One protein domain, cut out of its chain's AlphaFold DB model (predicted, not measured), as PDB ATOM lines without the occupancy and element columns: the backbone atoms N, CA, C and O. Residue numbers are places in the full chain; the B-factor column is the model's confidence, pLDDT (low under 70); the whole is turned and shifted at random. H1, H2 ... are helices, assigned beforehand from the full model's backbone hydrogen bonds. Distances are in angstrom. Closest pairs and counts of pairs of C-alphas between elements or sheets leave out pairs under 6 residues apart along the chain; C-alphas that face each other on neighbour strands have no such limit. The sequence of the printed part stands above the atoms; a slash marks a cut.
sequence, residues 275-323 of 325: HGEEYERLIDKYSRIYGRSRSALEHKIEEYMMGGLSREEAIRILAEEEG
ATOM      1  N   HIS A 275     189.453 150.129 129.113       62.56
ATOM      2  CA  HIS A 275     189.520 148.717 128.748       62.56
ATOM      3  C   HIS A 275     188.221 147.976 129.120       62.56
ATOM      4  O   HIS A 275     188.239 146.837 129.555       62.56
ATOM      5  N   GLY A 276     187.068 148.645 129.068       69.94
ATOM      6  CA  GLY A 276     185.774 148.146 129.486       69.94
ATOM      7  C   GLY A 276     185.319 147.031 128.576       69.94
ATOM      8  O   GLY A 276     184.666 146.123 129.051       69.94
ATOM      9  N   GLU A 277     185.700 147.038 127.300       78.88
ATOM     10  CA  GLU A 277     185.401 145.909 126.420       78.88
ATOM     11  C   GLU A 277     186.272 144.689 126.751       78.88
ATOM     12  O   GLU A 277     185.753 143.574 126.748       78.88
ATOM     13  N   GLU A 278     187.560 144.845 127.081       84.88
ATOM     14  CA  GLU A 278     188.374 143.718 127.568       84.88
ATOM     15  C   GLU A 278     187.954 143.263 128.974       84.88
ATOM     16  O   GLU A 278     187.823 142.070 129.223       84.88
ATOM     17  N   TYR A 279     187.660 144.197 129.876       85.44
ATOM     18  CA  TYR A 279     187.211 143.941 131.243       85.44
ATOM     19  C   TYR A 279     185.832 143.276 131.283       85.44
ATOM     20  O   TYR A 279     185.651 142.319 132.025       85.44
ATOM     21  N   GLU A 280     184.865 143.716 130.472       87.31
ATOM     22  CA  GLU A 280     183.546 143.068 130.386       87.31
ATOM     23  C   GLU A 280     183.656 141.667 129.776       87.31
ATOM     24  O   GLU A 280     183.018 140.730 130.260       87.31
ATOM     25  N   ARG A 281     184.514 141.470 128.765       88.69
ATOM     26  CA  ARG A 281     184.763 140.128 128.220       88.69
ATOM     27  C   ARG A 281     185.486 139.222 129.232       88.69
ATOM     28  O   ARG A 281     185.157 138.040 129.332       88.69
ATOM     29  N   LEU A 282     186.407 139.766 130.031       91.31
ATOM     30  CA  LEU A 282     187.023 139.068 131.164       91.31
ATOM     31  C   LEU A 282     185.986 138.726 132.242       91.31
ATOM     32  O   LEU A 282     185.980 137.596 132.728       91.31
ATOM     33  N   ILE A 283     185.067 139.639 132.574       90.88
ATOM     34  CA  ILE A 283     183.949 139.375 133.492       90.88
ATOM     35  C   ILE A 283     183.094 138.223 132.975       90.88
ATOM     36  O   ILE A 283     182.782 137.324 133.757       90.88
ATOM     37  N   ASP A 284     182.711 138.215 131.698       91.56
ATOM     38  CA  ASP A 284     181.879 137.145 131.134       91.56
ATOM     39  C   ASP A 284     182.612 135.795 131.192       91.56
ATOM     40  O   ASP A 284     182.066 134.803 131.685       91.56
ATOM     41  N   LYS A 285     183.897 135.767 130.812       91.69
ATOM     42  CA  LYS A 285     184.728 134.558 130.901       91.69
ATOM     43  C   LYS A 285     184.847 134.052 132.345       91.69
ATOM     44  O   LYS A 285     184.597 132.874 132.606       91.69
ATOM     45  N   TYR A 286     185.153 134.931 133.299       91.19
ATOM     46  CA  TYR A 286     185.261 134.576 134.719       91.19
ATOM     47  C   TYR A 286     183.906 134.188 135.327       91.19
ATOM     48  O   TYR A 286     183.859 133.352 136.230       91.19
ATOM     49  N   SER A 287     182.795 134.734 134.820       88.75
ATOM     50  CA  SER A 287     181.432 134.360 135.240       88.75
ATOM     51  C   SER A 287     181.108 132.932 134.851       88.75
ATOM     52  O   SER A 287     180.594 132.185 135.683       88.75
ATOM     53  N   ARG A 288     181.466 132.533 133.628       88.44
ATOM     54  CA  ARG A 288     181.236 131.171 133.130       88.44
ATOM     55  C   ARG A 288     182.067 130.124 133.864       88.44
ATOM     56  O   ARG A 288     181.578 129.021 134.075       88.44
ATOM     57  N   ILE A 289     183.301 130.459 134.241       88.88
ATOM     58  CA  ILE A 289     184.228 129.496 134.850       88.88
ATOM     59  C   ILE A 289     184.038 129.413 136.371       88.88
ATOM     60  O   ILE A 289     184.020 128.317 136.925       88.88
ATOM     61  N   TYR A 290     183.889 130.552 137.056       81.88
ATOM     62  CA  TYR A 290     184.023 130.614 138.517       81.88
ATOM     63  C   TYR A 290     182.737 130.985 139.267       81.88
ATOM     64  O   TYR A 290     182.717 130.915 140.495       81.88
ATOM     65  N   GLY A 291     181.666 131.421 138.590       75.75
ATOM     66  CA  GLY A 291     180.368 131.758 139.204       75.75
ATOM     67  C   GLY A 291     180.352 132.977 140.153       75.75
ATOM     68  O   GLY A 291     179.288 133.535 140.409       75.75
ATOM     69  N   ARG A 292     181.513 133.439 140.645       69.06
ATOM     70  CA  ARG A 292     181.736 134.681 141.419       69.06
ATOM     71  C   ARG A 292     182.729 135.587 140.688       69.06
ATOM     72  O   ARG A 292     183.851 135.812 141.132       69.06
ATOM     73  N   SER A 293     182.312 136.070 139.526       72.19
ATOM     74  CA  SER A 293     183.195 136.655 138.512       72.19
ATOM     75  C   SER A 293     183.949 137.896 138.925       72.19
ATOM     76  O   SER A 293     185.138 138.017 138.650       72.19
ATOM     77  N   ARG A 294     183.259 138.835 139.567       83.06
ATOM     78  CA  ARG A 294     183.818 140.172 139.733       83.06
ATOM     79  C   ARG A 294     184.919 140.203 140.783       83.06
ATOM     80  O   ARG A 294     185.977 140.750 140.525       83.06
ATOM     81  N   SER A 295     184.708 139.568 141.935       83.50
ATOM     82  CA  SER A 295     185.694 139.575 143.023       83.50
ATOM     83  C   SER A 295     186.983 138.832 142.664       83.50
ATOM     84  O   SER A 295     188.058 139.296 143.018       83.50
ATOM     85  N   ALA A 296     186.889 137.712 141.938       90.25
ATOM     86  CA  ALA A 296     188.065 136.962 141.495       90.25
ATOM     87  C   ALA A 296     188.865 137.722 140.423       90.25
ATOM     88  O   ALA A 296     190.093 137.751 140.475       90.25
ATOM     89  N   LEU A 297     188.166 138.370 139.485       92.69
ATOM     90  CA  LEU A 297     188.795 139.209 138.470       92.69
ATOM     91  C   LEU A 297     189.479 140.436 139.092       92.69
ATOM     92  O   LEU A 297     190.626 140.725 138.768       92.69
ATOM     93  N   GLU A 298     188.802 141.132 140.010       91.69
ATOM     94  CA  GLU A 298     189.366 142.295 140.707       91.69
ATOM     95  C   GLU A 298     190.613 141.934 141.514       91.69
ATOM     96  O   GLU A 298     191.594 142.661 141.436       91.69
ATOM     97  N   HIS A 299     190.618 140.792 142.211       93.00
ATOM     98  CA  HIS A 299     191.794 140.347 142.962       93.00
ATOM     99  C   HIS A 299     193.011 140.121 142.052       93.00
ATOM    100  O   HIS A 299     194.125 140.499 142.405       93.00
ATOM    101  N   LYS A 300     192.819 139.531 140.863       94.12
ATOM    102  CA  LYS A 300     193.906 139.378 139.881       94.12
ATOM    103  C   LYS A 300     194.387 140.724 139.348       94.12
ATOM    104  O   LYS A 300     195.586 140.948 139.255       94.12
ATOM    105  N   ILE A 301     193.470 141.636 139.024       93.81
ATOM    106  CA  ILE A 301     193.836 142.993 138.588       93.81
ATOM    107  C   ILE A 301     194.641 143.706 139.684       93.81
ATOM    108  O   ILE A 301     195.639 144.359 139.389       93.81
ATOM    109  N   GLU A 302     194.243 143.555 140.946       93.75
ATOM    110  CA  GLU A 302     194.926 144.133 142.103       93.75
ATOM    111  C   GLU A 302     196.330 143.539 142.309       93.75
ATOM    112  O   GLU A 302     197.259 144.277 142.627       93.75
ATOM    113  N   GLU A 303     196.527 142.246 142.028       96.00
ATOM    114  CA  GLU A 303     197.844 141.592 142.034       96.00
ATOM    115  C   GLU A 303     198.812 142.223 141.020       96.00
ATOM    116  O   GLU A 303     199.933 142.594 141.377       96.00
ATOM    117  N   TYR A 304     198.356 142.457 139.786       95.12
ATOM    118  CA  TYR A 304     199.139 143.179 138.776       95.12
ATOM    119  C   TYR A 304     199.416 144.632 139.185       95.12
ATOM    120  O   TYR A 304     200.522 145.140 138.981       95.12
ATOM    121  N   MET A 305     198.445 145.302 139.811       93.81
ATOM    122  CA  MET A 305     198.620 146.671 140.308       93.81
ATOM    123  C   MET A 305     199.632 146.757 141.460       93.81
ATOM    124  O   MET A 305     200.409 147.711 141.513       93.81
ATOM    125  N   MET A 306     199.692 145.758 142.348       91.56
ATOM    126  CA  MET A 306     200.740 145.663 143.377       91.56
ATOM    127  C   MET A 306     202.142 145.508 142.767       91.56
ATOM    128  O   MET A 306     203.120 145.958 143.363       91.56
ATOM    129  N   GLY A 307     202.239 144.950 141.556       94.06
ATOM    130  CA  GLY A 307     203.461 144.902 140.747       94.06
ATOM    131  C   GLY A 307     203.861 146.234 140.095       94.06
ATOM    132  O   GLY A 307     204.869 146.284 139.394       94.06
ATOM    133  N   GLY A 308     203.099 147.311 140.316       92.50
ATOM    134  CA  GLY A 308     203.380 148.650 139.792       92.50
ATOM    135  C   GLY A 308     202.740 148.959 138.437       92.50
ATOM    136  O   GLY A 308     203.016 150.019 137.873       92.50
ATOM    137  N   LEU A 309     201.887 148.072 137.915       93.00
ATOM    138  CA  LEU A 309     201.146 148.313 136.677       93.00
ATOM    139  C   LEU A 309     199.961 149.249 136.918       93.00
ATOM    140  O   LEU A 309     199.306 149.212 137.965       93.00
ATOM    141  N   SER A 310     199.641 150.065 135.915       86.50
ATOM    142  CA  SER A 310     198.352 150.755 135.907       86.50
ATOM    143  C   SER A 310     197.212 149.741 135.767       86.50
ATOM    144  O   SER A 310     197.380 148.656 135.207       86.50
ATOM    145  N   ARG A 311     196.023 150.082 136.271       88.94
ATOM    146  CA  ARG A 311     194.843 149.208 136.192       88.94
ATOM    147  C   ARG A 311     194.509 148.846 134.740       88.94
ATOM    148  O   ARG A 311     194.082 147.733 134.457       88.94
ATOM    149  N   GLU A 312     194.722 149.785 133.829       86.94
ATOM    150  CA  GLU A 312     194.548 149.630 132.390       86.94
ATOM    151  C   GLU A 312     195.528 148.607 131.801       86.94
ATOM    152  O   GLU A 312     195.115 147.688 131.095       86.94
ATOM    153  N   GLU A 313     196.813 148.708 132.146       89.50
ATOM    154  CA  GLU A 313     197.829 147.738 131.722       89.50
ATOM    155  C   GLU A 313     197.570 146.352 132.307       89.50
ATOM    156  O   GLU A 313     197.702 145.367 131.586       89.50
ATOM    157  N   ALA A 314     197.139 146.277 133.568       93.94
ATOM    158  CA  ALA A 314     196.751 145.031 134.220       93.94
ATOM    159  C   ALA A 314     195.580 144.346 133.497       93.94
ATOM    160  O   ALA A 314     195.647 143.154 133.214       93.94
ATOM    161  N   ILE A 315     194.525 145.092 133.148       92.12
ATOM    162  CA  ILE A 315     193.376 144.552 132.402       92.12
ATOM    163  C   ILE A 315     193.803 144.088 131.008       92.12
ATOM    164  O   ILE A 315     193.368 143.025 130.570       92.12
ATOM    165  N   ARG A 316     194.659 144.850 130.316       91.56
ATOM    166  CA  ARG A 316     195.159 144.479 128.987       91.56
ATOM    167  C   ARG A 316     195.997 143.200 129.028       91.56
ATOM    168  O   ARG A 316     195.724 142.288 128.260       91.56
ATOM    169  N   ILE A 317     196.970 143.123 129.938       93.81
ATOM    170  CA  ILE A 317     197.829 141.941 130.112       93.81
ATOM    171  C   ILE A 317     196.973 140.725 130.470       93.81
ATOM    172  O   ILE A 317     197.089 139.680 129.838       93.81
ATOM    173  N   LEU A 318     196.041 140.880 131.411       94.69
ATOM    174  CA  LEU A 318     195.150 139.796 131.808       94.69
ATOM    175  C   LEU A 318     194.225 139.351 130.663       94.69
ATOM    176  O   LEU A 318     193.930 138.167 130.532       94.69
ATOM    177  N   ALA A 319     193.771 140.272 129.811       92.75
ATOM    178  CA  ALA A 319     192.978 139.936 128.631       92.75
ATOM    179  C   ALA A 319     193.786 139.155 127.586       92.75
ATOM    180  O   ALA A 319     193.242 138.228 126.986       92.75
ATOM    181  N   GLU A 320     195.064 139.488 127.395       94.06
ATOM    182  CA  GLU A 320     195.980 138.746 126.519       94.06
ATOM    183  C   GLU A 320     196.265 137.341 127.076       94.06
ATOM    184  O   GLU A 320     196.137 136.356 126.347       94.06
ATOM    185  N   GLU A 321     196.557 137.225 128.374       94.75
ATOM    186  CA  GLU A 321     196.793 135.942 129.058       94.75
ATOM    187  C   GLU A 321     195.582 135.011 128.990       94.75
ATOM    188  O   GLU A 321     195.706 133.796 128.818       94.75
ATOM    189  N   GLU A 322     194.388 135.584 129.103       93.19
ATOM    190  CA  GLU A 322     193.136 134.847 129.040       93.19
ATOM    191  C   GLU A 322     192.640 134.662 127.590       93.19
ATOM    192  O   GLU A 322     191.611 134.014 127.380       93.19
ATOM    193  N   GLY A 323     193.330 135.191 126.576       91.50
ATOM    194  CA  GLY A 323     192.941 135.057 125.166       91.50
ATOM    195  C   GLY A 323     191.590 135.705 124.838       91.50
ATOM    196  O   GLY A 323     190.791 135.140 124.092       91.50
TER     197      GLY A 323
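This is residues 275 to 323 of the 325 residues of an uncharacterized protein of Candidatus Bathyarchaeota archaeon (UniProt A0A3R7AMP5). Three helices are arranged as a small triangle: H1 makes a corner with the beginning of H2, H2 runs lengthwise through the domain, and H3 folds back from the far end of H2 to reach the first part of H1. Each helix touches the other two at a steep angle, and the two links that join them are tight. The printed part has 49 residues with three named helices in the order H1, H2, H3 and no named strand, and its class is all helix. It is compact, with a radius of gyration of the C-alphas of 9.9 A, yet elongated in outline, spanning 29 by 18 by 16 A.

The longest helix by residues is H1, residues 276 to 290. It touches H2, residues 293 to 306, with residues 282 to 287 alone, and H2 touches H1 with residues 293 to 297 alone. Their closest C-alphas are those of Ser 287 and Ser 293, 4.4 A apart. H1 and H2 run opposite ways at a steep tilt of 60 degrees. H1 touches H3, residues 311 to 321, with residues 278 to 282 alone; the closest C-alphas are those of Glu 278 and Ala 319, 6.1 A apart. H1 and H3 run the same way at a steep tilt of 55 degrees. H2 touches H3 with residues 301 to 305 alone, and the closest C-alphas of the two are those of Tyr 304 and Ala 314, 5.5 A apart. H2 and H3 run opposite ways at a tilt of 68 degrees, only just steep and near to about perpendicular. The helix packing is mostly crossed: of these three touching pairs, 0 are at a shallow tilt. In H1, H2 and H3 every O i to N i+4 pair is within hydrogen-bond range.

H1 measures 19.8 A from its first to its last C-alpha and begins at C-alpha 276, at (185.774, 148.146, 129.486). H2, with 14 residues, measures 20.3 A and begins at C-alpha 293, at (183.195, 136.655, 138.512). H3, with 11 residues, measures 15.2 A and ends at C-alpha 321, at (196.793, 135.942, 129.058).

The two C-alphas farthest apart are those of Arg 288 and Gly 308, at 29.0 A. The C-alphas of His 275 and Gly 323, the first and last printed residues, are 14.5 A apart. The printed part has no cut. The link from H1 to H2 has 2 residues and that from H2 to H3 has 4; both are tight. The mean pLDDT of the printed part is 88.5, and residues 275 to 276 and residue 292 are under 70.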